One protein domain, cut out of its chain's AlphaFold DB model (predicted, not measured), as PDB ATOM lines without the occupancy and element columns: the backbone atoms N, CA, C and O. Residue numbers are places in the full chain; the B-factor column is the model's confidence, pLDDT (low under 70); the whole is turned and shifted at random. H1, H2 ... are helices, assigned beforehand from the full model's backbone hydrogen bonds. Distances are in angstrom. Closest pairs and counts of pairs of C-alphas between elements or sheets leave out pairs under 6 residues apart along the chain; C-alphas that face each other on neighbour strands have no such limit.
ATOM      1  N   GLU A 338      -6.332  43.759  23.847       53.56
ATOM      2  CA  GLU A 338      -5.389  44.047  24.943       53.56
ATOM      3  C   GLU A 338      -5.745  45.327  25.729       53.56
ATOM      4  O   GLU A 338      -5.910  45.267  26.950       53.56
ATOM      5  N   ASP A 339      -5.967  46.472  25.064       57.12
ATOM      6  CA  ASP A 339      -6.203  47.768  25.743       57.12
ATOM      7  C   ASP A 339      -7.521  47.804  26.546       57.12
ATOM      8  O   ASP A 339      -7.637  48.469  27.580       57.12
ATOM      9  N   VAL A 340      -8.545  47.065  26.113       56.66
ATOM     10  CA  VAL A 340      -9.809  46.986  26.863       56.66
ATOM     11  C   VAL A 340      -9.736  45.955  27.997       56.66
ATOM     12  O   VAL A 340     -10.337  46.160  29.060       56.66
ATOM     13  N   SER A 341      -8.945  44.886  27.832       64.38
ATOM     14  CA  SER A 341      -8.671  43.929  28.909       64.38
ATOM     15  C   SER A 341      -7.978  44.604  30.100       64.38
ATOM     16  O   SER A 341      -8.337  44.326  31.252       64.38
ATOM     17  N   ASP A 342      -7.074  45.550  29.839       76.56
ATOM     18  CA  ASP A 342      -6.357  46.304  30.873       76.56
ATOM     19  C   ASP A 342      -7.264  47.278  31.637       76.56
ATOM     20  O   ASP A 342      -7.202  47.352  32.870       76.56
ATOM     21  N   LYS A 343      -8.178  47.974  30.947       81.62
ATOM     22  CA  LYS A 343      -9.141  48.902  31.576       81.62
ATOM     23  C   LYS A 343     -10.070  48.191  32.549       81.62
ATOM     24  O   LYS A 343     -10.202  48.604  33.702       81.62
ATOM     25  N   PHE A 344     -10.685  47.091  32.114       86.00
ATOM     26  CA  PHE A 344     -11.558  46.317  32.992       86.00
ATOM     27  C   PHE A 344     -10.786  45.701  34.164       86.00
ATOM     28  O   PHE A 344     -11.265  45.735  35.298       86.00
ATOM     29  N   SER A 345      -9.580  45.182  33.919       83.25
ATOM     30  CA  SER A 345      -8.751  44.596  34.978       83.25
ATOM     31  C   SER A 345      -8.372  45.634  36.039       83.25
ATOM     32  O   SER A 345      -8.469  45.350  37.233       83.25
ATOM     33  N   ASN A 346      -8.030  46.859  35.624       87.62
ATOM     34  CA  ASN A 346      -7.754  47.970  36.535       87.62
ATOM     35  C   ASN A 346      -8.997  48.412  37.313       87.62
ATOM     36  O   ASN A 346      -8.928  48.564  38.535       87.62
ATOM     37  N   PHE A 347     -10.143  48.564  36.642       93.50
ATOM     38  CA  PHE A 347     -11.413  48.865  37.305       93.50
ATOM     39  C   PHE A 347     -11.751  47.813  38.364       93.50
ATOM     40  O   PHE A 347     -12.029  48.163  39.511       93.50
ATOM     41  N   LEU A 348     -11.662  46.528  38.013       91.50
ATOM     42  CA  LEU A 348     -11.966  45.432  38.924       91.50
ATOM     43  C   LEU A 348     -10.991  45.399  40.106       91.50
ATOM     44  O   LEU A 348     -11.426  45.265  41.244       91.50
ATOM     45  N   LYS A 349      -9.687  45.580  39.869       92.38
ATOM     46  CA  LYS A 349      -8.676  45.638  40.935       92.38
ATOM     47  C   LYS A 349      -8.952  46.780  41.917       92.38
ATOM     48  O   LYS A 349      -8.912  46.573  43.132       92.38
ATOM     49  N   ASN A 350      -9.278  47.963  41.402       94.62
ATOM     50  CA  ASN A 350      -9.617  49.124  42.222       94.62
ATOM     51  C   ASN A 350     -10.926  48.906  42.985       94.62
ATOM     52  O   ASN A 350     -10.997  49.218  44.172       94.62
ATOM     53  N   LEU A 351     -11.931  48.300  42.344       95.19
ATOM     54  CA  LEU A 351     -13.195  47.965  42.986       95.19
ATOM     55  C   LEU A 351     -12.974  46.983  44.137       95.19
ATOM     56  O   LEU A 351     -13.398  47.262  45.248       95.19
ATOM     57  N   ILE A 352     -12.252  45.884  43.913       94.50
ATOM     58  CA  ILE A 352     -11.921  44.893  44.950       94.50
ATOM     59  C   ILE A 352     -11.193  45.554  46.124       94.50
ATOM     60  O   ILE A 352     -11.532  45.313  47.282       94.50
ATOM     61  N   THR A 353     -10.230  46.428  45.828       94.50
ATOM     62  CA  THR A 353      -9.480  47.168  46.849       94.50
ATOM     63  C   THR A 353     -10.405  48.051  47.685       94.50
ATOM     64  O   THR A 353     -10.343  48.005  48.914       94.50
ATOM     65  N   LEU A 354     -11.312  48.797  47.043       94.88
ATOM     66  CA  LEU A 354     -12.315  49.597  47.743       94.88
ATOM     67  C   LEU A 354     -13.254  48.718  48.573       94.88
ATOM     68  O   LEU A 354     -13.446  48.994  49.752       94.88
ATOM     69  N   LEU A 355     -13.792  47.632  48.013       95.44
ATOM     70  CA  LEU A 355     -14.697  46.733  48.736       95.44
ATOM     71  C   LEU A 355     -14.039  46.147  49.986       95.44
ATOM     72  O   LEU A 355     -14.689  46.081  51.029       95.44
ATOM     73  N   LYS A 356     -12.756  45.776  49.915       94.81
ATOM     74  CA  LYS A 356     -11.996  45.330  51.086       94.81
ATOM     75  C   LYS A 356     -11.790  46.463  52.093       94.81
ATOM     76  O   LYS A 356     -12.018  46.251  53.279       94.81
ATOM     77  N   LYS A 357     -11.420  47.668  51.639       93.75
ATOM     78  CA  LYS A 357     -11.256  48.861  52.496       93.75
ATOM     79  C   LYS A 357     -12.546  49.204  53.254       93.75
ATOM     80  O   LYS A 357     -12.484  49.561  54.421       93.75
ATOM     81  N   GLY A 358     -13.712  49.042  52.623       93.56
ATOM     82  CA  GLY A 358     -15.028  49.188  53.267       93.56
ATOM     83  C   GLY A 358     -15.489  47.959  54.070       93.56
ATOM     84  O   GLY A 358     -16.622  47.916  54.552       93.56
ATOM     85  N   GLY A 359     -14.664  46.912  54.155       94.50
ATOM     86  CA  GLY A 359     -14.980  45.634  54.792       94.50
ATOM     87  C   GLY A 359     -16.074  44.813  54.096       94.50
ATOM     88  O   GLY A 359     -16.481  43.783  54.630       94.50
ATOM     89  N   ILE A 360     -16.588  45.250  52.941       94.12
ATOM     90  CA  ILE A 360     -17.699  44.616  52.213       94.12
ATOM     91  C   ILE A 360     -17.354  43.175  51.817       94.12
ATOM     92  O   ILE A 360     -18.227  42.308  51.863       94.12
ATOM     93  N   ILE A 361     -16.086  42.925  51.490       94.81
ATOM     94  CA  ILE A 361     -15.515  41.592  51.267       94.81
ATOM     95  C   ILE A 361     -14.376  41.331  52.260       94.81
ATOM     96  O   ILE A 361     -13.748  42.275  52.741       94.81
ATOM     97  N   LYS A 362     -14.120  40.054  52.570       88.62
ATOM     98  CA  LYS A 362     -13.145  39.639  53.596       88.62
ATOM     99  C   LYS A 362     -11.686  39.785  53.149       88.62
ATOM    100  O   LYS A 362     -10.823  40.097  53.960       88.62
ATOM    101  N   ASP A 363     -11.405  39.591  51.864       89.12
ATOM    102  CA  ASP A 363     -10.052  39.631  51.309       89.12
ATOM    103  C   ASP A 363     -10.025  40.267  49.909       89.12
ATOM    104  O   ASP A 363     -11.059  40.593  49.328       89.12
ATOM    105  N   SER A 364      -8.819  40.473  49.372       89.25
ATOM    106  CA  SER A 364      -8.610  41.062  48.042       89.25
ATOM    107  C   SER A 364      -8.762  40.033  46.911       89.25
ATOM    108  O   SER A 364      -8.298  40.290  45.798       89.25
ATOM    109  N   SER A 365      -9.324  38.848  47.173       86.88
ATOM    110  CA  SER A 365      -9.424  37.807  46.154       86.88
ATOM    111  C   SER A 365     -10.573  38.087  45.189       86.88
ATOM    112  O   SER A 365     -11.651  38.570  45.552       86.88
ATOM    113  N   ILE A 366     -10.357  37.721  43.925       83.12
ATOM    114  CA  ILE A 366     -11.404  37.763  42.900       83.12
ATOM    115  C   ILE A 366     -12.582  36.867  43.311       83.12
ATOM    116  O   ILE A 366     -13.724  37.235  43.061       83.12
ATOM    117  N   LYS A 367     -12.328  35.743  43.996       85.56
ATOM    118  CA  LYS A 367     -13.359  34.816  44.482       85.56
ATOM    119  C   LYS A 367     -14.305  35.482  45.488       85.56
ATOM    120  O   LYS A 367     -15.522  35.394  45.329       85.56
ATOM    121  N   SER A 368     -13.769  36.223  46.459       85.50
ATOM    122  CA  SER A 368     -14.576  36.995  47.418       85.50
ATOM    123  C   SER A 368     -15.415  38.073  46.727       85.50
ATOM    124  O   SER A 368     -16.594  38.258  47.037       85.50
ATOM    125  N   ALA A 369     -14.839  38.757  45.736       86.94
ATOM    126  CA  ALA A 369     -15.562  39.746  44.943       86.94
ATOM    127  C   ALA A 369     -16.657  39.115  44.065       86.94
ATOM    128  O   ALA A 369     -17.752  39.665  43.968       86.94
ATOM    129  N   GLN A 370     -16.397  37.949  43.471       85.88
ATOM    130  CA  GLN A 370     -17.368  37.171  42.693       85.88
ATOM    131  C   GLN A 370     -18.560  36.751  43.540       85.88
ATOM    132  O   GLN A 370     -19.704  36.960  43.134       85.88
ATOM    133  N   GLN A 371     -18.298  36.209  44.730       86.56
ATOM    134  CA  GLN A 371     -19.342  35.776  45.651       86.56
ATOM    135  C   GLN A 371     -20.272  36.938  46.030       86.56
ATOM    136  O   GLN A 371     -21.486  36.763  46.105       86.56
ATOM    137  N   PHE A 372     -19.723  38.146  46.193       87.62
ATOM    138  CA  PHE A 372     -20.503  39.343  46.507       87.62
ATOM    139  C   PHE A 372     -21.248  39.932  45.287       87.62
ATOM    140  O   PHE A 372     -22.458  40.194  45.332       87.62
ATOM    141  N   LEU A 373     -20.549  40.138  44.168       86.50
ATOM    142  CA  LEU A 373     -21.096  40.772  42.960       86.50
ATOM    143  C   LEU A 373     -22.030  39.842  42.163       86.50
ATOM    144  O   LEU A 373     -22.840  40.322  41.370       86.50
ATOM    145  N   GLY A 374     -22.001  38.532  42.447       73.69
ATOM    146  CA  GLY A 374     -22.941  37.493  42.006       73.69
ATOM    147  C   GLY A 374     -23.146  37.405  40.499       73.69
ATOM    148  O   GLY A 374     -24.279  37.271  40.041       73.69
ATOM    149  N   SER A 375     -22.043  37.476  39.769       64.56
ATOM    150  CA  SER A 375     -21.888  37.022  38.393       64.56
ATOM    151  C   SER A 375     -20.572  36.250  38.314       64.56
ATOM    152  O   SER A 375     -19.627  36.548  39.053       64.56
ATOM    153  N   ASN A 376     -20.492  35.248  37.437       61.62
ATOM    154  CA  ASN A 376     -19.231  34.568  37.179       61.62
ATOM    155  C   ASN A 376     -18.311  35.590  36.486       61.62
ATOM    156  O   ASN A 376     -18.363  35.772  35.275       61.62
ATOM    157  N   ILE A 377     -17.474  36.314  37.241       66.06
ATOM    158  CA  ILE A 377     -16.507  37.268  36.659       66.06
ATOM    159  C   ILE A 377     -15.597  36.542  35.636       66.06
ATOM    160  O   ILE A 377     -15.075  37.167  34.716       66.06
ATOM    161  N   TYR A 378     -15.487  35.208  35.737       57.62
ATOM    162  CA  TYR A 378     -14.883  34.324  34.736       57.62
ATOM    163  C   TYR A 378     -15.754  34.038  33.495       57.62
ATOM    164  O   TYR A 378     -15.197  33.967  32.403       57.62
ATOM    165  N   SER A 379     -17.090  33.949  33.584       56.44
ATOM    166  CA  SER A 379     -17.942  33.827  32.381       56.44
ATOM    167  C   SER A 379     -17.906  35.111  31.551       56.44
ATOM    168  O   SER A 379     -17.882  35.053  30.329       56.44
ATOM    169  N   LEU A 380     -17.724  36.264  32.206       55.56
ATOM    170  CA  LEU A 380     -17.446  37.545  31.547       55.56
ATOM    171  C   LEU A 380     -16.077  37.595  30.841       55.56
ATOM    172  O   LEU A 380     -15.853  38.495  30.035       55.56
ATOM    173  N   ARG A 381     -15.154  36.656  31.115       54.75
ATOM    174  CA  ARG A 381     -13.955  36.435  30.282       54.75
ATOM    175  C   ARG A 381     -14.260  35.547  29.071       54.75
ATOM    176  O   ARG A 381     -13.699  35.805  28.013       54.75
ATOM    177  N   GLY A 382     -15.145  34.558  29.213       48.75
ATOM    178  CA  GLY A 382     -15.570  33.658  28.130       48.75
ATOM    179  C   GLY A 382     -16.454  34.331  27.072       48.75
ATOM    180  O   GLY A 382     -16.233  34.142  25.878       48.75
ATOM    181  N   ASP A 383     -17.373  35.208  27.488       46.81
ATOM    182  CA  ASP A 383     -18.279  35.955  26.595       46.81
ATOM    183  C   ASP A 383     -17.588  37.085  25.803       46.81
ATOM    184  O   ASP A 383     -18.193  37.694  24.914       46.81
ATOM    185  N   ARG A 384     -16.295  37.352  26.063       53.38
ATOM    186  CA  ARG A 384     -15.501  38.377  25.357       53.38
ATOM    187  C   ARG A 384     -15.420  38.141  23.853       53.38
ATOM    188  O   ARG A 384     -15.390  39.115  23.109       53.38
ATOM    189  N   LYS A 385     -15.454  36.874  23.419       49.41
ATOM    190  CA  LYS A 385     -15.448  36.502  21.997       49.41
ATOM    191  C   LYS A 385     -16.743  36.872  21.256       49.41
ATOM    192  O   LYS A 385     -16.718  36.911  20.033       49.41
ATOM    193  N   ARG A 386     -17.863  37.127  21.954       42.31
ATOM    194  CA  ARG A 386     -19.174  37.393  21.319       42.31
ATOM    195  C   ARG A 386     -19.662  38.842  21.404       42.31
ATOM    196  O   ARG A 386     -20.410  39.244  20.522       42.31
ATOM    197  N   TYR A 387     -19.270  39.624  22.417       43.31
ATOM    198  CA  TYR A 387     -19.931  40.915  22.701       43.31
ATOM    199  C   TYR A 387     -19.034  42.161  22.746       43.31
ATOM    200  O   TYR A 387     -19.527  43.233  23.086       43.31
ATOM    201  N   GLY A 388     -17.753  42.068  22.375       50.94
ATOM    202  CA  GLY A 388     -16.881  43.245  22.303       50.94
ATOM    203  C   GLY A 388     -16.562  43.835  23.682       50.94
ATOM    204  O   GLY A 388     -17.225  44.744  24.160       50.94
ATOM    205  N   THR A 389     -15.524  43.283  24.307       61.12
ATOM    206  CA  THR A 389     -14.592  43.872  25.292       61.12
ATOM    207  C   THR A 389     -15.067  44.663  26.547       61.12
ATOM    208  O   THR A 389     -14.337  44.629  27.536       61.12
ATOM    209  N   ASN A 390     -16.250  45.292  26.632       76.25
ATOM    210  CA  ASN A 390     -16.737  46.033  27.819       76.25
ATOM    211  C   ASN A 390     -17.771  45.248  28.656       76.25
ATOM    212  O   ASN A 390     -18.575  44.486  28.119       76.25
ATOM    213  N   ILE A 391     -17.816  45.476  29.980       82.88
ATOM    214  CA  ILE A 391     -18.897  44.934  30.823       82.88
ATOM    215  C   ILE A 391     -20.210  45.611  30.453       82.88
ATOM    216  O   ILE A 391     -20.338  46.812  30.662       82.88
ATOM    217  N   ALA A 392     -21.214  44.838  30.040       84.94
ATOM    218  CA  ALA A 392     -22.540  45.367  29.747       84.94
ATOM    219  C   ALA A 392     -23.055  46.315  30.851       84.94
ATOM    220  O   ALA A 392     -23.040  45.982  32.037       84.94
ATOM    221  N   GLU A 393     -23.560  47.485  30.449       86.81
ATOM    222  CA  GLU A 393     -23.951  48.577  31.355       86.81
ATOM    223  C   GLU A 393     -24.888  48.119  32.486       86.81
ATOM    224  O   GLU A 393     -24.798  48.579  33.619       86.81
ATOM    225  N   TYR A 394     -25.783  47.172  32.198       86.56
ATOM    226  CA  TYR A 394     -26.724  46.646  33.185       86.56
ATOM    227  C   TYR A 394     -26.051  45.837  34.304       86.56
ATOM    228  O   TYR A 394     -26.530  45.857  35.436       86.56
ATOM    229  N   ILE A 395     -24.932  45.164  34.021       87.69
ATOM    230  CA  ILE A 395     -24.149  44.429  35.022       87.69
ATOM    231  C   ILE A 395     -23.440  45.424  35.943       87.69
ATOM    232  O   ILE A 395     -23.456  45.251  37.161       87.69
ATOM    233  N   LEU A 396     -22.883  46.503  35.381       90.19
ATOM    234  CA  LEU A 396     -22.289  47.587  36.166       90.19
ATOM    235  C   LEU A 396     -23.311  48.227  37.105       90.19
ATOM    236  O   LEU A 396     -23.020  48.405  38.284       90.19
ATOM    237  N   ASP A 397     -24.519  48.517  36.624       89.25
ATOM    238  CA  ASP A 397     -25.566  49.099  37.468       89.25
ATOM    239  C   ASP A 397     -25.981  48.158  38.608       89.25
ATOM    240  O   ASP A 397     -26.201  48.610  39.733       89.25
ATOM    241  N   GLN A 398     -26.047  46.847  38.346       88.94
ATOM    242  CA  GLN A 398     -26.302  45.840  39.380       88.94
ATOM    243  C   GLN A 398     -25.194  45.820  40.430       88.94
ATOM    244  O   GLN A 398     -25.483  45.790  41.628       88.94
ATOM    245  N   TRP A 399     -23.930  45.828  40.001       92.81
ATOM    246  CA  TRP A 399     -22.789  45.886  40.910       92.81
ATOM    247  C   TRP A 399     -22.836  47.159  41.748       92.81
ATOM    248  O   TRP A 399     -22.725  47.092  42.971       92.81
ATOM    249  N   ASN A 400     -23.102  48.297  41.108       92.69
ATOM    250  CA  ASN A 400     -23.209  49.589  41.765       92.69
ATOM    251  C   ASN A 400     -24.301  49.579  42.851       92.69
ATOM    252  O   ASN A 400     -24.039  49.851  44.022       92.69
ATOM    253  N   ALA A 401     -25.510  49.135  42.493       90.81
ATOM    254  CA  ALA A 401     -26.637  49.017  43.412       90.81
ATOM    255  C   ALA A 401     -26.345  48.098  44.613       90.81
ATOM    256  O   ALA A 401     -26.702  48.432  45.749       90.81
ATOM    257  N   ARG A 402     -25.683  46.954  44.391       91.00
ATOM    258  CA  ARG A 402     -25.308  46.022  45.469       91.00
ATOM    259  C   ARG A 402     -24.317  46.644  46.441       91.00
ATOM    260  O   ARG A 402     -24.510  46.522  47.651       91.00
ATOM    261  N   VAL A 403     -23.288  47.314  45.924       92.31
ATOM    262  CA  VAL A 403     -22.274  47.965  46.760       92.31
ATOM    263  C   VAL A 403     -22.895  49.093  47.575       92.31
ATOM    264  O   VAL A 403     -22.698  49.110  48.784       92.31
ATOM    265  N   ILE A 404     -23.724  49.955  46.973       90.19
ATOM    266  CA  ILE A 404     -24.428  51.033  47.693       90.19
ATOM    267  C   ILE A 404     -25.296  50.462  48.821       90.19
ATOM    268  O   ILE A 404     -25.255  50.946  49.952       90.19
ATOM    269  N   ASN A 405     -26.072  49.410  48.541       89.88
ATOM    270  CA  ASN A 405     -26.928  48.786  49.551       89.88
ATOM    271  C   ASN A 405     -26.117  48.194  50.713       89.88
ATOM    272  O   ASN A 405     -26.523  48.316  51.870       89.88
ATOM    273  N   GLN A 406     -24.977  47.566  50.423       92.06
ATOM    274  CA  GLN A 406     -24.116  46.989  51.450       92.06
ATOM    275  C   GLN A 406     -23.340  48.054  52.235       92.06
ATOM    276  O   GLN A 406     -23.189  47.921  53.448       92.06
ATOM    277  N   ALA A 407     -22.906  49.126  51.572       90.56
ATOM    278  CA  ALA A 407     -22.279  50.285  52.192       90.56
ATOM    279  C   ALA A 407     -23.230  50.966  53.184       90.56
ATOM    280  O   ALA A 407     -22.843  51.202  54.326       90.56
ATOM    281  N   LYS A 408     -24.502  51.167  52.803       87.50
ATOM    282  CA  LYS A 408     -25.534  51.738  53.685       87.50
ATOM    283  C   LYS A 408     -25.771  50.877  54.928       87.50
ATOM    284  O   LYS A 408     -25.819  51.409  56.026       87.50
ATOM    285  N   ARG A 409     -25.842  49.546  54.786       88.12
ATOM    286  CA  ARG A 409     -25.969  48.622  55.937       88.12
ATOM    287  C   ARG A 409     -24.798  48.695  56.912       88.12
ATOM    288  O   ARG A 409     -24.958  48.363  58.078       88.12
ATOM    289  N   ARG A 410     -23.627  49.079  56.415       91.56
ATOM    290  CA  ARG A 410     -22.393  49.218  57.189       91.56
ATOM    291  C   ARG A 410     -22.118  50.660  57.611       91.56
ATOM    292  O   ARG A 410     -21.035  50.926  58.114       91.56
ATOM    293  N   ASN A 411     -23.058  51.578  57.376       91.94
ATOM    294  CA  ASN A 411     -22.900  53.010  57.629       91.94
ATOM    295  C   ASN A 411     -21.626  53.610  56.998       91.94
ATOM    296  O   ASN A 411     -21.035  54.542  57.538       91.94
ATOM    297  N   LEU A 412     -21.199  53.096  55.837       91.25
ATOM    298  CA  LEU A 412     -20.070  53.665  55.100       91.25
ATOM    299  C   LEU A 412     -20.517  54.970  54.429       91.25
ATOM    300  O   LEU A 412     -21.369  54.961  53.538       91.25
ATOM    301  N   THR A 413     -19.928  56.090  54.842       87.25
ATOM    302  CA  THR A 413     -20.211  57.435  54.318       87.25
ATOM    303  C   THR A 413     -18.911  58.155  53.922       87.25
ATOM    304  O   THR A 413     -17.825  57.571  53.954       87.25
ATOM    305  N   GLY A 414     -19.012  59.413  53.478       86.62
ATOM    306  CA  GLY A 414     -17.852  60.272  53.214       86.62
ATOM    307  C   GLY A 414     -16.917  59.737  52.124       86.62
ATOM    308  O   GLY A 414     -17.359  59.380  51.030       86.62
ATOM    309  N   ASN A 415     -15.617  59.682  52.431       85.19
ATOM    310  CA  ASN A 415     -14.544  59.381  51.475       85.19
ATOM    311  C   ASN A 415     -14.743  58.060  50.722       85.19
ATOM    312  O   ASN A 415     -14.490  58.007  49.521       85.19
ATOM    313  N   PHE A 416     -15.255  57.020  51.390       93.81
ATOM    314  CA  PHE A 416     -15.522  55.735  50.738       93.81
ATOM    315  C   PHE A 416     -16.515  55.888  49.579       93.81
ATOM    316  O   PHE A 416     -16.254  55.426  48.468       93.81
ATOM    317  N   MET A 417     -17.640  56.564  49.826       90.12
ATOM    318  CA  MET A 417     -18.684  56.753  48.818       90.12
ATOM    319  C   MET A 417     -18.215  57.672  47.688       90.12
ATOM    320  O   MET A 417     -18.550  57.428  46.530       90.12
ATOM    321  N   THR A 418     -17.395  58.680  47.996       84.50
ATOM    322  CA  THR A 418     -16.772  59.548  46.987       84.50
ATOM    323  C   THR A 418     -15.823  58.762  46.077       84.50
ATOM    324  O   THR A 418     -15.973  58.816  44.856       84.50
ATOM    325  N   GLU A 419     -14.894  57.985  46.646       90.12
ATOM    326  CA  GLU A 419     -13.957  57.133  45.894       90.12
ATOM    327  C   GLU A 419     -14.709  56.107  45.029       90.12
ATOM    328  O   GLU A 419     -14.407  55.929  43.847       90.12
ATOM    329  N   PHE A 420     -15.740  55.475  45.596       94.19
ATOM    330  CA  PHE A 420     -16.576  54.495  44.912       94.19
ATOM    331  C   PHE A 420     -17.357  55.096  43.733       94.19
ATOM    332  O   PHE A 420     -17.309  54.564  42.620       94.19
ATOM    333  N   HIS A 421     -18.046  56.224  43.936       88.19
ATOM    334  CA  HIS A 421     -18.778  56.895  42.861       88.19
ATOM    335  C   HIS A 421     -17.840  57.382  41.757       88.19
ATOM    336  O   HIS A 421     -18.175  57.261  40.575       88.19
ATOM    337  N   GLN A 422     -16.659  57.891  42.118       88.31
ATOM    338  CA  GLN A 422     -15.664  58.329  41.145       88.31
ATOM    339  C   GLN A 422     -15.136  57.154  40.313       88.31
ATOM    340  O   GLN A 422     -15.010  57.289  39.095       88.31
ATOM    341  N   LEU A 423     -14.893  55.993  40.932       93.75
ATOM    342  CA  LEU A 423     -14.443  54.790  40.230       93.75
ATOM    343  C   LEU A 423     -15.452  54.345  39.159       93.75
ATOM    344  O   LEU A 423     -15.075  54.136  38.007       93.75
ATOM    345  N   PHE A 424     -16.736  54.246  39.514       93.31
ATOM    346  CA  PHE A 424     -17.784  53.894  38.552       93.31
ATOM    347  C   PHE A 424     -17.943  54.966  37.473       93.31
ATOM    348  O   PHE A 424     -18.015  54.633  36.292       93.31
ATOM    349  N   LYS A 425     -17.953  56.254  37.850       86.94
ATOM    350  CA  LYS A 425     -18.048  57.375  36.900       86.94
ATOM    351  C   LYS A 425     -16.937  57.317  35.851       86.94
ATOM    352  O   LYS A 425     -17.235  57.458  34.668       86.94
ATOM    353  N   ASN A 426     -15.694  57.077  36.272       87.94
ATOM    354  CA  ASN A 426     -14.550  56.938  35.370       87.94
ATOM    355  C   ASN A 426     -14.749  55.771  34.404       87.94
ATOM    356  O   ASN A 426     -14.660  55.970  33.196       87.94
ATOM    357  N   TYR A 427     -15.125  54.593  34.911       91.19
ATOM    358  CA  TYR A 427     -15.315  53.420  34.060       91.19
ATOM    359  C   TYR A 427     -16.449  53.604  33.043       91.19
ATOM    360  O   TYR A 427     -16.285  53.277  31.873       91.19
ATOM    361  N   TYR A 428     -17.577  54.214  33.431       88.19
ATOM    362  CA  TYR A 428     -18.644  54.513  32.470       88.19
ATOM    363  C   TYR A 428     -18.183  55.448  31.342       88.19
ATOM    364  O   TYR A 428     -18.607  55.271  30.198       88.19
ATOM    365  N   MET A 429     -17.345  56.443  31.655       80.75
ATOM    366  CA  MET A 429     -16.781  57.352  30.652       80.75
ATOM    367  C   MET A 429     -15.790  56.623  29.738       80.75
ATOM    368  O   MET A 429     -15.874  56.759  28.522       80.75
ATOM    369  N   GLU A 430     -14.897  55.815  30.312       83.56
ATOM    370  CA  GLU A 430     -13.882  55.047  29.580       83.56
ATOM    371  C   GLU A 430     -14.491  53.973  28.665       83.56
ATOM    372  O   GLU A 430     -13.985  53.741  27.568       83.56
ATOM    373  N   SER A 431     -15.609  53.363  29.071       81.44
ATOM    374  CA  SER A 431     -16.353  52.373  28.281       81.44
ATOM    375  C   SER A 431     -17.339  52.991  27.278       81.44
ATOM    376  O   SER A 431     -18.138  52.268  26.686       81.44
ATOM    377  N   ASN A 432     -17.301  54.313  27.055       82.50
ATOM    378  CA  ASN A 432     -18.180  55.030  26.121       82.50
ATOM    379  C   ASN A 432     -19.689  54.838  26.384       82.50
ATOM    380  O   ASN A 432     -20.502  54.948  25.461       82.50
ATOM    381  N   TYR A 433     -20.101  54.618  27.639       84.75
ATOM    382  CA  TYR A 433     -21.519  54.593  28.009       84.75
ATOM    383  C   TYR A 433     -22.091  56.014  28.031       84.75
ATOM    384  O   TYR A 433     -22.264  56.627  29.093       84.75
ATOM    385  N   LYS A 434     -22.370  56.541  26.830       72.06
ATOM    386  CA  LYS A 434     -22.982  57.853  26.611       72.06
ATOM    387  C   LYS A 434     -24.352  57.897  27.278       72.06
ATOM    388  O   LYS A 434     -25.230  57.097  26.966       72.06
ATOM    389  N   GLN A 435     -24.533  58.865  28.166       73.75
ATOM    390  CA  GLN A 435     -25.835  59.235  28.706       73.75
ATOM    391  C   GLN A 435     -26.185  60.616  28.157       73.75
ATOM    392  O   GLN A 435     -25.413  61.560  28.333       73.75
ATOM    393  N   LEU A 436     -27.314  60.731  27.461       70.62
ATOM    394  CA  LEU A 436     -27.836  62.037  27.051       70.62
ATOM    395  C   LEU A 436     -28.447  62.750  28.262       70.62
ATOM    396  O   LEU A 436     -28.233  63.944  28.456       70.62
ATOM    397  N   ASN A 437     -29.131  62.000  29.129       73.56
ATOM    398  CA  ASN A 437     -29.779  62.530  30.320       73.56
ATOM    399  C   ASN A 437     -28.972  62.253  31.602       73.56
ATOM    400  O   ASN A 437     -28.624  61.099  31.870       73.56
ATOM    401  N   PRO A 438     -28.723  63.262  32.459       74.19
ATOM    402  CA  PRO A 438     -27.981  63.082  33.710       74.19
ATOM    403  C   PRO A 438     -28.726  62.251  34.774       74.19
ATOM    404  O   PRO A 438     -28.110  61.794  35.740       74.19
ATOM    405  N   ILE A 439     -30.040  62.051  34.630       81.31
ATOM    406  CA  ILE A 439     -30.894  61.318  35.582       81.31
ATOM    407  C   ILE A 439     -30.940  59.826  35.249       81.31
ATOM    408  O   ILE A 439     -31.075  59.005  36.157       81.31
ATOM    409  N   TYR A 440     -30.775  59.475  33.969       88.69
ATOM    410  CA  TYR A 440     -30.914  58.119  33.434       88.69
ATOM    411  C   TYR A 440     -30.243  57.050  34.301       88.69
ATOM    412  O   TYR A 440     -30.880  56.095  34.751       88.69
ATOM    413  N   ARG A 441     -28.951  57.236  34.581       88.00
ATOM    414  CA  ARG A 441     -28.157  56.251  35.313       88.00
ATOM    415  C   ARG A 441     -28.548  56.166  36.783       88.00
ATOM    416  O   ARG A 441     -28.697  55.070  37.314       88.00
ATOM    417  N   SER A 442     -28.780  57.309  37.421       86.31
ATOM    418  CA  SER A 442     -29.230  57.359  38.816       86.31
ATOM    419  C   SER A 442     -30.580  56.647  38.978       86.31
ATOM    420  O   SER A 442     -30.765  55.885  39.925       86.31
ATOM    421  N   TYR A 443     -31.494  56.829  38.019       90.31
ATOM    422  CA  TYR A 443     -32.790  56.153  37.992       90.31
ATOM    423  C   TYR A 443     -32.655  54.636  37.782       90.31
ATOM    424  O   TYR A 443     -33.276  53.854  38.499       90.31
ATOM    425  N   ARG A 444     -31.783  54.187  36.870       91.38
ATOM    426  CA  ARG A 444     -31.488  52.750  36.702       91.38
ATOM    427  C   ARG A 444     -30.907  52.123  37.968       91.38
ATOM    428  O   ARG A 444     -31.341  51.041  38.361       91.38
ATOM    429  N   ILE A 445     -29.973  52.803  38.632       90.56
ATOM    430  CA  ILE A 445     -29.388  52.339  39.897       90.56
ATOM    431  C   ILE A 445     -30.464  52.241  40.984       90.56
ATOM    432  O   ILE A 445     -30.503  51.233  41.688       90.56
ATOM    433  N   LEU A 446     -31.372  53.223  41.098       93.00
ATOM    434  CA  LEU A 446     -32.532  53.149  42.000       93.00
ATOM    435  C   LEU A 446     -33.326  51.857  41.765       93.00
ATOM    436  O   LEU A 446     -33.550  51.098  42.706       93.00
ATOM    437  N   LEU A 447     -33.705  51.577  40.518       93.12
ATOM    438  CA  LEU A 447     -34.487  50.382  40.198       93.12
ATOM    439  C   LEU A 447     -33.720  49.094  40.516       93.12
ATOM    440  O   LEU A 447     -34.286  48.180  41.109       93.12
ATOM    441  N   TYR A 448     -32.419  49.027  40.227       93.44
ATOM    442  CA  TYR A 448     -31.601  47.869  40.600       93.44
ATOM    443  C   TYR A 448     -31.436  47.694  42.110       93.44
ATOM    444  O   TYR A 448     -31.334  46.561  42.589       93.44
ATOM    445  N   ARG A 449     -31.453  48.780  42.891       93.38
ATOM    446  CA  ARG A 449     -31.490  48.682  44.356       93.38
ATOM    447  C   ARG A 449     -32.796  48.031  44.817       93.38
ATOM    448  O   ARG A 449     -32.729  47.151  45.673       93.38
ATOM    449  N   ILE A 450     -33.929  48.376  44.198       93.88
ATOM    450  CA  ILE A 450     -35.234  47.737  44.449       93.88
ATOM    451  C   ILE A 450     -35.202  46.253  44.047       93.88
ATOM    452  O   ILE A 450     -35.585  45.404  44.850       93.88
ATOM    453  N   VAL A 451     -34.657  45.916  42.867       92.12
ATOM    454  CA  VAL A 451     -34.441  44.519  42.422       92.12
ATOM    455  C   VAL A 451     -33.672  43.726  43.482       92.12
ATOM    456  O   VAL A 451     -34.101  42.648  43.885       92.12
ATOM    457  N   CYS A 452     -32.560  44.269  43.991       89.12
ATOM    458  CA  CYS A 452     -31.751  43.594  45.007       89.12
ATOM    459  C   CYS A 452     -32.529  43.352  46.311       89.12
ATOM    460  O   CYS A 452     -32.338  42.323  46.960       89.12
ATOM    461  N   MET A 453     -33.392  44.293  46.706       92.12
ATOM    462  CA  MET A 453     -34.241  44.150  47.888       92.12
ATOM    463  C   MET A 453     -35.308  43.068  47.683       92.12
ATOM    464  O   MET A 453     -35.495  42.229  48.559       92.12
ATOM    465  N   PHE A 454     -35.939  43.032  46.508       93.06
ATOM    466  CA  PHE A 454     -36.973  42.049  46.175       93.06
ATOM    467  C   PHE A 454     -36.400  40.642  46.032       93.06
ATOM    468  O   PHE A 454     -37.011  39.691  46.512       93.06
ATOM    469  N   LYS A 455     -35.211  40.499  45.434       90.19
ATOM    470  CA  LYS A 455     -34.527  39.204  45.358       90.19
ATOM    471  C   LYS A 455     -34.153  38.688  46.745       90.19
ATOM    472  O   LYS A 455     -34.333  37.509  47.012       90.19
ATOM    473  N   LYS A 456     -33.653  39.554  47.639       88.88
ATOM    474  CA  LYS A 456     -33.327  39.156  49.021       88.88
ATOM    475  C   LYS A 456     -34.563  38.665  49.785       88.88
ATOM    476  O   LYS A 456     -34.432  37.804  50.640       88.88
ATOM    477  N   ALA A 457     -35.733  39.215  49.477       91.00
ATOM    478  CA  ALA A 457     -37.011  38.776  50.026       91.00
ATOM    479  C   ALA A 457     -37.654  37.617  49.235       91.00
ATOM    480  O   ALA A 457     -38.832  37.341  49.431       91.00
ATOM    481  N   GLU A 458     -36.915  36.996  48.305       92.62
ATOM    482  CA  GLU A 458     -37.355  35.861  47.478       92.62
ATOM    483  C   GLU A 458     -38.618  36.139  46.640       92.62
ATOM    484  O   GLU A 458     -39.322  35.236  46.195       92.62
ATOM    485  N   LEU A 459     -38.897  37.415  46.354       89.88
ATOM    486  CA  LEU A 459     -40.070  37.829  45.575       89.88
ATOM    487  C   LEU A 459     -39.853  37.750  44.063       89.88
ATOM    488  O   LEU A 459     -40.820  37.730  43.298       89.88
ATOM    489  N   ILE A 460     -38.593  37.729  43.632       90.75
ATOM    490  CA  ILE A 460     -38.179  37.566  42.238       90.75
ATOM    491  C   ILE A 460     -37.008  36.587  42.162       90.75
ATOM    492  O   ILE A 460     -36.134  36.584  43.029       90.75
ATOM    493  N   LYS A 461     -36.975  35.775  41.100       82.75
ATOM    494  CA  LYS A 461     -35.963  34.718  40.925       82.75
ATOM    495  C   LYS A 461     -34.598  35.288  40.508       82.75
ATOM    496  O   LYS A 461     -33.574  34.975  41.115       82.75
ATOM    497  N   ASN A 462     -34.580  36.192  39.521       82.62
ATOM    498  CA  ASN A 462     -33.340  36.765  38.971       82.62
ATOM    499  C   ASN A 462     -33.191  38.258  39.279       82.62
ATOM    500  O   ASN A 462     -34.176  38.983  39.388       82.62
ATOM    501  N   ASN A 463     -31.935  38.714  39.351       80.12
ATOM    502  CA  ASN A 463     -31.538  40.102  39.627       80.12
ATOM    503  C   ASN A 463     -31.637  41.011  38.381       80.12
ATOM    504  O   ASN A 463     -30.775  41.856  38.154       80.12
ATOM    505  N   THR A 464     -32.660  40.832  37.549       85.31
ATOM    506  CA  THR A 464     -32.836  41.594  36.307       85.31
ATOM    507  C   THR A 464     -33.920  42.653  36.457       85.31
ATOM    508  O   THR A 464     -34.890  42.480  37.197       85.31
ATOM    509  N   LEU A 465     -33.761  43.760  35.727       85.00
ATOM    510  CA  LEU A 465     -34.799  44.783  35.601       85.00
ATOM    511  C   LEU A 465     -36.074  44.200  34.979       85.00
ATOM    512  O   LEU A 465     -37.160  44.542  35.427       85.00
ATOM    513  N   ASP A 466     -35.950  43.280  34.019       85.75
ATOM    514  CA  ASP A 466     -37.096  42.680  33.326       85.75
ATOM    515  C   ASP A 466     -38.016  41.891  34.257       85.75
ATOM    516  O   ASP A 466     -39.231  42.006  34.146       85.75
ATOM    517  N   ASN A 467     -37.462  41.181  35.245       83.44
ATOM    518  CA  ASN A 467     -38.275  40.512  36.261       83.44
ATOM    519  C   ASN A 467     -39.044  41.509  37.124       83.44
ATOM    520  O   ASN A 467     -40.176  41.248  37.518       83.44
ATOM    521  N   LEU A 468     -38.428  42.648  37.447       85.75
ATOM    522  CA  LEU A 468     -39.129  43.704  38.162       85.75
ATOM    523  C   LEU A 468     -40.241  44.275  37.268       85.75
ATOM    524  O   LEU A 468     -41.372  44.367  37.730       85.75
ATOM    525  N   VAL A 469     -39.962  44.563  35.990       86.00
ATOM    526  CA  VAL A 469     -40.950  45.027  34.986       86.00
ATOM    527  C   VAL A 469     -42.135  44.078  34.885       86.00
ATOM    528  O   VAL A 469     -43.276  44.519  34.976       86.00
ATOM    529  N   GLU A 470     -41.888  42.776  34.793       86.25
ATOM    530  CA  GLU A 470     -42.940  41.761  34.727       86.25
ATOM    531  C   GLU A 470     -43.847  41.779  35.970       86.25
ATOM    532  O   GLU A 470     -45.048  41.534  35.878       86.25
ATOM    533  N   LYS A 471     -43.295  42.090  37.152       84.62
ATOM    534  CA  LYS A 471     -44.047  42.077  38.416       84.62
ATOM    535  C   LYS A 471     -44.745  43.391  38.756       84.62
ATOM    536  O   LYS A 471     -45.802  43.347  39.388       84.62
ATOM    537  N   ILE A 472     -44.171  44.536  38.386       83.50
ATOM    538  CA  ILE A 472     -44.691  45.864  38.756       83.50
ATOM    539  C   ILE A 472     -45.208  46.703  37.568       83.50
ATOM    540  O   ILE A 472     -45.807  47.742  37.812       83.50
ATOM    541  N   GLY A 473     -45.083  46.258  36.311       78.88
ATOM    542  CA  GLY A 473     -45.728  46.871  35.131       78.88
ATOM    543  C   GLY A 473     -44.770  47.503  34.104       78.88
ATOM    544  O   GLY A 473     -43.594  47.710  34.379       78.88
ATOM    545  N   LEU A 474     -45.265  47.818  32.898       69.62
ATOM    546  CA  LEU A 474     -44.444  48.266  31.751       69.62
ATOM    547  C   LEU A 474     -44.047  49.757  31.774       69.62
ATOM    548  O   LEU A 474     -43.030  50.117  31.177       69.62
ATOM    549  N   ASP A 475     -44.784  50.615  32.484       73.81
ATOM    550  CA  ASP A 475     -44.653  52.084  32.402       73.81
ATOM    551  C   ASP A 475     -43.231  52.612  32.649       73.81
ATOM    552  O   ASP A 475     -42.784  53.564  32.010       73.81
ATOM    553  N   PHE A 476     -42.466  51.994  33.548       80.06
ATOM    554  CA  PHE A 476     -41.114  52.474  33.843       80.06
ATOM    555  C   PHE A 476     -40.062  51.996  32.839       80.06
ATOM    556  O   PHE A 476     -38.996  52.609  32.767       80.06
ATOM    557  N   ARG A 477     -40.336  50.959  32.031       81.25
ATOM    558  CA  ARG A 477     -39.464  50.592  30.900       81.25
ATOM    559  C   ARG A 477     -39.474  51.702  29.847       81.25
ATOM    560  O   ARG A 477     -38.410  52.043  29.325       81.25
ATOM    561  N   HIS A 478     -40.639  52.308  29.607       85.06
ATOM    562  CA  HIS A 478     -40.749  53.512  28.784       85.06
ATOM    563  C   HIS A 478     -39.943  54.651  29.399       85.06
ATOM    564  O   HIS A 478     -39.025  55.135  28.753       85.06
ATOM    565  N   THR A 479     -40.111  54.942  30.696       84.19
ATOM    566  CA  THR A 479     -39.319  55.999  31.352       84.19
ATOM    567  C   THR A 479     -37.801  55.785  31.253       84.19
ATOM    568  O   THR A 479     -37.065  56.747  31.056       84.19
ATOM    569  N   ILE A 480     -37.296  54.550  31.375       86.81
ATOM    570  CA  ILE A 480     -35.861  54.263  31.180       86.81
ATOM    571  C   ILE A 480     -35.442  54.580  29.741       86.81
ATOM    572  O   ILE A 480     -34.402  55.202  29.538       86.81
ATOM    573  N   THR A 481     -36.225  54.138  28.758       87.31
ATOM    574  CA  THR A 481     -35.959  54.378  27.333       87.31
ATOM    575  C   THR A 481     -35.993  55.870  27.013       87.31
ATOM    576  O   THR A 481     -35.054  56.386  26.408       87.31
ATOM    577  N   ASP A 482     -37.004  56.579  27.505       86.69
ATOM    578  CA  ASP A 482     -37.181  58.008  27.284       86.69
ATOM    579  C   ASP A 482     -36.036  58.796  27.931       86.69
ATOM    580  O   ASP A 482     -35.410  59.629  27.283       86.69
ATOM    581  N   LEU A 483     -35.649  58.461  29.170       83.56
ATOM    582  CA  LEU A 483     -34.475  59.054  29.816       83.56
ATOM    583  C   LEU A 483     -33.168  58.719  29.090       83.56
ATOM    584  O   LEU A 483     -32.227  59.502  29.143       83.56
ATOM    585  N   LYS A 484     -33.053  57.561  28.435       87.06
ATOM    586  CA  LYS A 484     -31.848  57.228  27.663       87.06
ATOM    587  C   LYS A 484     -31.701  58.144  26.447       87.06
ATOM    588  O   LYS A 484     -30.581  58.535  26.112       87.06
ATOM    589  N   ASN A 485     -32.827  58.460  25.811       83.75
ATOM    590  CA  ASN A 485     -32.881  59.093  24.499       83.75
ATOM    591  C   ASN A 485     -33.085  60.616  24.560       83.75
ATOM    592  O   ASN A 485     -32.623  61.315  23.663       83.75
ATOM    593  N   ASP A 486     -33.717  61.143  25.611       78.31
ATOM    594  CA  ASP A 486     -34.017  62.569  25.759       78.31
ATOM    595  C   ASP A 486     -33.150  63.217  26.860       78.31
ATOM    596  O   ASP A 486     -33.349  62.940  28.046       78.31
ATOM    597  N   PRO A 487     -32.209  64.121  26.514       71.88
ATOM    598  CA  PRO A 487     -31.351  64.809  27.484       71.88
ATOM    599  C   PRO A 487     -32.100  65.779  28.412       71.88
ATOM    600  O   PRO A 487     -31.558  66.188  29.441       71.88
ATOM    601  N   THR A 488     -33.317  66.179  28.047       62.34
ATOM    602  CA  THR A 488     -34.120  67.194  28.740       62.34
ATOM    603  C   THR A 488     -35.232  66.610  29.600       62.34
ATOM    604  O   THR A 488     -35.694  67.289  30.524       62.34
ATOM    605  N   LEU A 489     -35.628  65.361  29.348       73.94
ATOM    606  CA  LEU A 489     -36.711  64.708  30.071       73.94
ATOM    607  C   LEU A 489     -36.431  64.650  31.574       73.94
ATOM    608  O   LEU A 489     -35.377  64.203  32.028       73.94
ATOM    609  N   ARG A 490     -37.407  65.065  32.379       74.31
ATOM    610  CA  ARG A 490     -37.354  64.931  33.836       74.31
ATOM    611  C   ARG A 490     -38.515  64.057  34.296       74.31
ATOM    612  O   ARG A 490     -39.656  64.408  33.998       74.31
ATOM    613  N   PRO A 491     -38.269  62.956  35.031       76.81
ATOM    614  CA  PRO A 491     -39.353  62.164  35.593       76.81
ATOM    615  C   PRO A 491     -40.155  63.041  36.550       76.81
ATOM    616  O   PRO A 491     -39.599  63.652  37.465       76.81
ATOM    617  N   THR A 492     -41.461  63.132  36.331       77.50
ATOM    618  CA  THR A 492     -42.344  63.870  37.234       77.50
ATOM    619  C   THR A 492     -42.523  63.092  38.536       77.50
ATOM    620  O   THR A 492     -42.330  61.876  38.590       77.50
ATOM    621  N   ILE A 493     -42.962  63.768  39.603       76.31
ATOM    622  CA  ILE A 493     -43.305  63.086  40.863       76.31
ATOM    623  C   ILE A 493     -44.370  61.993  40.669       76.31
ATOM    624  O   ILE A 493     -44.400  61.009  41.403       76.31
ATOM    625  N   ILE A 494     -45.198  62.135  39.628       79.50
ATOM    626  CA  ILE A 494     -46.216  61.163  39.226       79.50
ATOM    627  C   ILE A 494     -45.569  59.819  38.871       79.50
ATOM    628  O   ILE A 494     -46.069  58.788  39.309       79.50
ATOM    629  N   VAL A 495     -44.426  59.814  38.173       83.56
ATOM    630  CA  VAL A 495     -43.692  58.580  37.831       83.56
ATOM    631  C   VAL A 495     -43.302  57.810  39.095       83.56
ATOM    632  O   VAL A 495     -43.540  56.607  39.190       83.56
ATOM    633  N   PHE A 496     -42.760  58.498  40.102       88.00
ATOM    634  CA  PHE A 496     -42.340  57.851  41.349       88.00
ATOM    635  C   PHE A 496     -43.525  57.416  42.217       88.00
ATOM    636  O   PHE A 496     -43.480  56.351  42.833       88.00
ATOM    637  N   ASN A 497     -44.609  58.193  42.235       86.56
ATOM    638  CA  ASN A 497     -45.844  57.805  42.916       86.56
ATOM    639  C   ASN A 497     -46.486  56.576  42.260       86.56
ATOM    640  O   ASN A 497     -46.968  55.688  42.966       86.56
ATOM    641  N   ASN A 498     -46.441  56.482  40.930       88.25
ATOM    642  CA  ASN A 498     -46.874  55.296  40.200       88.25
ATOM    643  C   ASN A 498     -45.986  54.096  40.543       88.25
ATOM    644  O   ASN A 498     -46.515  53.044  40.890       88.25
ATOM    645  N   LEU A 499     -44.658  54.265  40.573       90.31
ATOM    646  CA  LEU A 499     -43.734  53.211  41.005       90.31
ATOM    647  C   LEU A 499     -44.065  52.700  42.418       90.31
ATOM    648  O   LEU A 499     -44.195  51.492  42.618       90.31
ATOM    649  N   LYS A 500     -44.284  53.600  43.388       93.56
ATOM    650  CA  LYS A 500     -44.726  53.228  44.744       93.56
ATOM    651  C   LYS A 500     -46.056  52.480  44.729       93.56
ATOM    652  O   LYS A 500     -46.190  51.455  45.395       93.56
ATOM    653  N   ARG A 501     -47.036  52.963  43.960       92.50
ATOM    654  CA  ARG A 501     -48.358  52.334  43.821       92.50
ATOM    655  C   ARG A 501     -48.243  50.918  43.261       92.50
ATOM    656  O   ARG A 501     -48.882  50.010  43.789       92.50
ATOM    657  N   TYR A 502     -47.420  50.715  42.239       92.75
ATOM    658  CA  TYR A 502     -47.193  49.409  41.630       92.75
ATOM    659  C   TYR A 502     -46.486  48.438  42.572       92.75
ATOM    660  O   TYR A 502     -46.937  47.306  42.739       92.75
ATOM    661  N   ILE A 503     -45.446  48.903  43.267       93.06
ATOM    662  CA  ILE A 503     -44.777  48.135  44.320       93.06
ATOM    663  C   ILE A 503     -45.774  47.742  45.412       93.06
ATOM    664  O   ILE A 503     -45.811  46.583  45.817       93.06
ATOM    665  N   ASN A 504     -46.634  48.667  45.845       93.31
ATOM    666  CA  ASN A 504     -47.647  48.379  46.854       93.31
ATOM    667  C   ASN A 504     -48.638  47.309  46.384       93.31
ATOM    668  O   ASN A 504     -48.895  46.352  47.107       93.31
ATOM    669  N   ARG A 505     -49.155  47.438  45.155       92.00
ATOM    670  CA  ARG A 505     -50.062  46.451  44.548       92.00
ATOM    671  C   ARG A 505     -49.415  45.071  44.468       92.00
ATOM    672  O   ARG A 505     -50.065  44.087  44.797       92.00
ATOM    673  N   PHE A 506     -48.149  44.997  44.062       92.56
ATOM    674  CA  PHE A 506     -47.416  43.737  43.987       92.56
ATOM    675  C   PHE A 506     -47.220  43.098  45.370       92.56
ATOM    676  O   PHE A 506     -47.511  41.918  45.546       92.56
ATOM    677  N   LEU A 507     -46.786  43.880  46.364       92.38
ATOM    678  CA  LEU A 507     -46.556  43.388  47.725       92.38
ATOM    679  C   LEU A 507     -47.855  43.004  48.450       92.38
ATOM    680  O   LEU A 507     -47.838  42.085  49.260       92.38
ATOM    681  N   ASN A 508     -48.985  43.649  48.141       91.06
ATOM    682  CA  ASN A 508     -50.290  43.310  48.723       91.06
ATOM    683  C   ASN A 508     -50.837  41.956  48.251       91.06
ATOM    684  O   ASN A 508     -51.664  41.373  48.939       91.06
ATOM    685  N   LYS A 509     -50.367  41.434  47.109       90.88
ATOM    686  CA  LYS A 509     -50.708  40.078  46.642       90.88
ATOM    687  C   LYS A 509     -49.960  38.978  47.403       90.88
ATOM    688  O   LYS A 509     -50.131  37.802  47.094       90.88
ATOM    689  N   LYS A 510     -49.066  39.335  48.328       90.25
ATOM    690  CA  LYS A 510     -48.287  38.387  49.129       90.25
ATOM    691  C   LYS A 510     -48.870  38.288  50.541       90.25
ATOM    692  O   LYS A 510     -49.386  39.291  51.036       90.25
ATOM    693  N   PRO A 511     -48.771  37.116  51.199       85.44
ATOM    694  CA  PRO A 511     -49.198  36.962  52.585       85.44
ATOM    695  C   PRO A 511     -48.569  38.051  53.456       85.44
ATOM    696  O   PRO A 511     -47.362  38.303  53.377       85.44
ATOM    697  N   SER A 512     -49.392  38.733  54.252       83.44
ATOM    698  CA  SER A 512     -48.938  39.838  55.096       83.44
ATOM    699  C   SER A 512     -47.993  39.298  56.164       83.44
ATOM    700  O   SER A 512     -48.426  38.694  57.138       83.44
ATOM    701  N   SER A 513     -46.693  39.517  55.983       88.69
ATOM    702  CA  SER A 513     -45.668  39.198  56.975       88.69
ATOM    703  C   SER A 513     -44.938  40.467  57.409       88.69
ATOM    704  O   SER A 513     -44.903  41.471  56.685       88.69
ATOM    705  N   LYS A 514     -44.321  40.433  58.597       89.19
ATOM    706  CA  LYS A 514     -43.463  41.522  59.095       89.19
ATOM    707  C   LYS A 514     -42.383  41.897  58.067       89.19
ATOM    708  O   LYS A 514     -42.201  43.076  57.774       89.19
ATOM    709  N   SER A 515     -41.785  40.889  57.427       87.88
ATOM    710  CA  SER A 515     -40.794  41.044  56.352       87.88
ATOM    711  C   SER A 515     -41.333  41.840  55.152       87.88
ATOM    712  O   SER A 515     -40.678  42.769  54.677       87.88
ATOM    713  N   ILE A 516     -42.563  41.569  54.695       92.00
ATOM    714  CA  ILE A 516     -43.178  42.308  53.575       92.00
ATOM    715  C   ILE A 516     -43.458  43.771  53.946       92.00
ATOM    716  O   ILE A 516     -43.262  44.667  53.119       92.00
ATOM    717  N   ARG A 517     -43.876  44.047  55.191       90.31
ATOM    718  CA  ARG A 517     -44.102  45.423  55.676       90.31
ATOM    719  C   ARG A 517     -42.796  46.220  55.747       90.31
ATOM    720  O   ARG A 517     -42.751  47.355  55.273       90.31
ATOM    721  N   GLU A 518     -41.732  45.621  56.277       91.88
ATOM    722  CA  GLU A 518     -40.397  46.234  56.346       91.88
ATOM    723  C   GLU A 518     -39.797  46.470  54.957       91.88
ATOM    724  O   GLU A 518     -39.233  47.538  54.693       91.88
ATOM    725  N   LEU A 519     -39.973  45.518  54.035       93.31
ATOM    726  CA  LEU A 519     -39.557  45.664  52.644       93.31
ATOM    727  C   LEU A 519     -40.292  46.824  51.963       93.31
ATOM    728  O   LEU A 519     -39.650  47.636  51.291       93.31
ATOM    729  N   ARG A 520     -41.615  46.933  52.158       94.88
ATOM    730  CA  ARG A 520     -42.424  48.045  51.632       94.88
ATOM    731  C   ARG A 520     -41.889  49.385  52.133       94.88
ATOM    732  O   ARG A 520     -41.589  50.252  51.316       94.88
ATOM    733  N   LYS A 521     -41.717  49.522  53.454       94.94
ATOM    734  CA  LYS A 521     -41.189  50.736  54.095       94.94
ATOM    735  C   LYS A 521     -39.821  51.116  53.524       94.94
ATOM    736  O   LYS A 521     -39.667  52.208  52.987       94.94
ATOM    737  N   SER A 522     -38.878  50.174  53.522       93.00
ATOM    738  CA  SER A 522     -37.513  50.395  53.029       93.00
ATOM    739  C   SER A 522     -37.481  50.796  51.548       93.00
ATOM    740  O   SER A 522     -36.653  51.600  51.124       93.00
ATOM    741  N   THR A 523     -38.371  50.220  50.735       94.00
ATOM    742  CA  THR A 523     -38.450  50.526  49.300       94.00
ATOM    743  C   THR A 523     -39.008  51.928  49.067       94.00
ATOM    744  O   THR A 523     -38.547  52.635  48.174       94.00
ATOM    745  N   PHE A 524     -39.983  52.356  49.871       95.50
ATOM    746  CA  PHE A 524     -40.551  53.699  49.776       95.50
ATOM    747  C   PHE A 524     -39.567  54.760  50.253       95.50
ATOM    748  O   PHE A 524     -39.371  55.732  49.531       95.50
ATOM    749  N   GLU A 525     -38.883  54.527  51.374       93.50
ATOM    750  CA  GLU A 525     -37.805  55.394  51.862       93.50
ATOM    751  C   GLU A 525     -36.703  55.565  50.816       93.50
ATOM    752  O   GLU A 525     -36.213  56.668  50.608       93.50
ATOM    753  N   LEU A 526     -36.341  54.494  50.105       92.69
ATOM    754  CA  LEU A 526     -35.375  54.552  49.012       92.69
ATOM    755  C   LEU A 526     -35.858  55.430  47.841       92.69
ATOM    756  O   LEU A 526     -35.071  56.183  47.263       92.69
ATOM    757  N   ILE A 527     -37.139  55.330  47.475       93.31
ATOM    758  CA  ILE A 527     -37.736  56.175  46.434       93.31
ATOM    759  C   ILE A 527     -37.798  57.633  46.909       93.31
ATOM    760  O   ILE A 527     -37.485  58.526  46.130       93.31
ATOM    761  N   ASP A 528     -38.144  57.884  48.171       89.69
ATOM    762  CA  ASP A 528     -38.188  59.231  48.750       89.69
ATOM    763  C   ASP A 528     -36.803  59.863  48.864       89.69
ATOM    764  O   ASP A 528     -36.625  61.008  48.463       89.69
ATOM    765  N   GLU A 529     -35.795  59.105  49.295       86.62
ATOM    766  CA  GLU A 529     -34.389  59.520  49.290       86.62
ATOM    767  C   GLU A 529     -33.952  59.931  47.876       86.62
ATOM    768  O   GLU A 529     -33.286  60.950  47.688       86.62
ATOM    769  N   PHE A 530     -34.358  59.169  46.855       86.25
ATOM    770  CA  PHE A 530     -34.092  59.521  45.464       86.25
ATOM    771  C   PHE A 530     -34.831  60.794  45.036       86.25
ATOM    772  O   PHE A 530     -34.219  61.663  44.417       86.25
ATOM    773  N   ILE A 531     -36.120  60.922  45.373       81.44
ATOM    774  CA  ILE A 531     -36.925  62.115  45.079       81.44
ATOM    775  C   ILE A 531     -36.319  63.345  45.749       81.44
ATOM    776  O   ILE A 531     -36.247  64.377  45.100       81.44
ATOM    777  N   GLU A 532     -35.866  63.266  46.998       75.06
ATOM    778  CA  GLU A 532     -35.290  64.403  47.721       75.06
ATOM    779  C   GLU A 532     -33.910  64.789  47.179       75.06
ATOM    780  O   GLU A 532     -33.677  65.954  46.858       75.06
ATOM    781  N   ASN A 533     -33.033  63.814  46.911       69.19
ATOM    782  CA  ASN A 533     -31.761  64.063  46.222       69.19
ATOM    783  C   ASN A 533     -31.963  64.645  44.810       69.19
ATOM    784  O   ASN A 533     -31.137  65.416  44.312       69.19
ATOM    785  N   PHE A 534     -33.074  64.297  44.160       67.75
ATOM    786  CA  PHE A 534     -33.490  64.871  42.888       67.75
ATOM    787  C   PHE A 534     -34.140  66.258  43.049       67.75
ATOM    788  O   PHE A 534     -33.882  67.153  42.249       67.75
ATOM    789  N   ARG A 535     -34.918  66.488  44.113       54.06
ATOM    790  CA  ARG A 535     -35.588  67.759  44.429       54.06
ATOM    791  C   ARG A 535     -34.626  68.845  44.879       54.06
ATOM    792  O   ARG A 535     -34.884  70.002  44.571       54.06
ATOM    793  N   ILE A 536     -33.503  68.494  45.501       49.41
ATOM    794  CA  ILE A 536     -32.393  69.429  45.740       49.41
ATOM    795  C   ILE A 536     -31.875  70.004  44.401       49.41
ATOM    796  O   ILE A 536     -31.418  71.143  44.358       49.41
ATOM    797  N   LYS A 537     -32.061  69.295  43.272       50.19
ATOM    798  CA  LYS A 537     -31.814  69.819  41.912       50.19
ATOM    799  C   LYS A 537     -33.022  70.524  41.268       50.19
ATOM    800  O   LYS A 537     -32.847  71.253  40.291       50.19
TER     801      LYS A 537
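This is residues 338 to 537 of the 978 residues of an uncharacterized protein of Candidatus Lokiarchaeota archaeon (UniProt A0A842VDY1). The model is two lobes of helices joined where H5 of the first crosses H7 of the second; the first has H1, H5 and H6 running along nearly one line in a loose triangle, with H2 across H1 and H5. In the second lobe H7, H11 and H10 also run along nearly one line, H8 lies across H7 and H10, and H9 packs on residues 440 to 444 of H7, while the two short helices H3 and H4 lie far from the middle beside the first lobe and touch no helix. The printed part has 200 residues with eleven named helices, H1 to H11 in order along the chain, and no named strand; its class is all helix. The whole is compact, with a radius of gyration of the C-alphas of 17.3 A, and rounded, with spans of 48 by 39 by 36 A.

The longest helix, H11, has 22 residues, 514 to 535, and measures 31.1 A from C-alpha 514 at (-43.463, 41.522, 59.095) to C-alpha 535 at (-35.588, 67.759, 44.429). H10 is residues 493 to 508, 22.4 A, and H7 is residues 440 to 456, 24.7 A. H8 is residues 465 to 472, 10.4 A, and H9 is residues 475 to 485, 15.8 A. H5 is residues 393 to 409, 24.7 A, and H6 is residues 415 to 430, 22.3 A. H1 is residues 338 to 357, 28.6 A, beginning with C-alpha 338 at (-5.389, 44.047, 24.943). The short ones are H2, residues 366 to 373, H3, residues 379 to 382, and H4, residues 384 to 387, with lengths of 10.1 A, 4.9 A and 5.8 A.

H11 touches H10, and the two form a helical hairpin at a shallow tilt of 7 degrees, opposite ways; their closest C-alphas are those of Lys 500 and Phe 524, 6.6 A apart. H11 also touches H7 at a shallow tilt of 9 degrees, opposite ways, closest at the C-alphas of Ile 450 and Thr 523, 6.5 A. H7 is the hub, touching four helices, but H7 and H10 are apart. H8 touches H7 with the C-alphas of Val 451 and Leu 468 closest, 6.4 A, at a steep tilt of 69.7 degrees, only just short of about perpendicular. H8 touches H10 about perpendicular, at 73 degrees, with the C-alphas of Ile 472 and Tyr 502 closest, 5.2 A. H9 touches H7 with residues 440 to 444 of H7 alone, closest at the C-alphas of Tyr 440 and Leu 483, 5.2 A; the tilt of 35.0 degrees is only just shallow. H5 touches H7 with 16 pairs of C-alphas within 8 A, the closest those of Ala 401 and Arg 449 at 5.0 A, at a steep tilt of 64 degrees, the same way. H5 and H6 are close but not clearly touching, the C-alphas of Asn 400 and Phe 424 being closest at 7.6 A. H6 touches H1 at a shallow tilt of 12 degrees, opposite ways, closest at the C-alphas of Phe 347 and Tyr 427, 6.8 A. H2 only just touches H1, with 3 pairs of C-alphas within 8 A, the closest Ile 352 and Ala 369 at 6.3 A. H3 and H4 meet only through their link. In H1, H2 and H5 to H11 every O i to N i+4 pair is within hydrogen-bond range; H3 and H4 are too short for such a pair, and their single O i to N i+3 pair is within range in H3 but not in H4.

The C-alphas farthest apart are those of Glu 338 and Ser 512, 53.1 A. The printed part has no cut, and no link is long. The mean pLDDT of the printed part is 83.5; the residues under 70 are 338 to 341, 375 to 389, 474, 488 and 533 to 537.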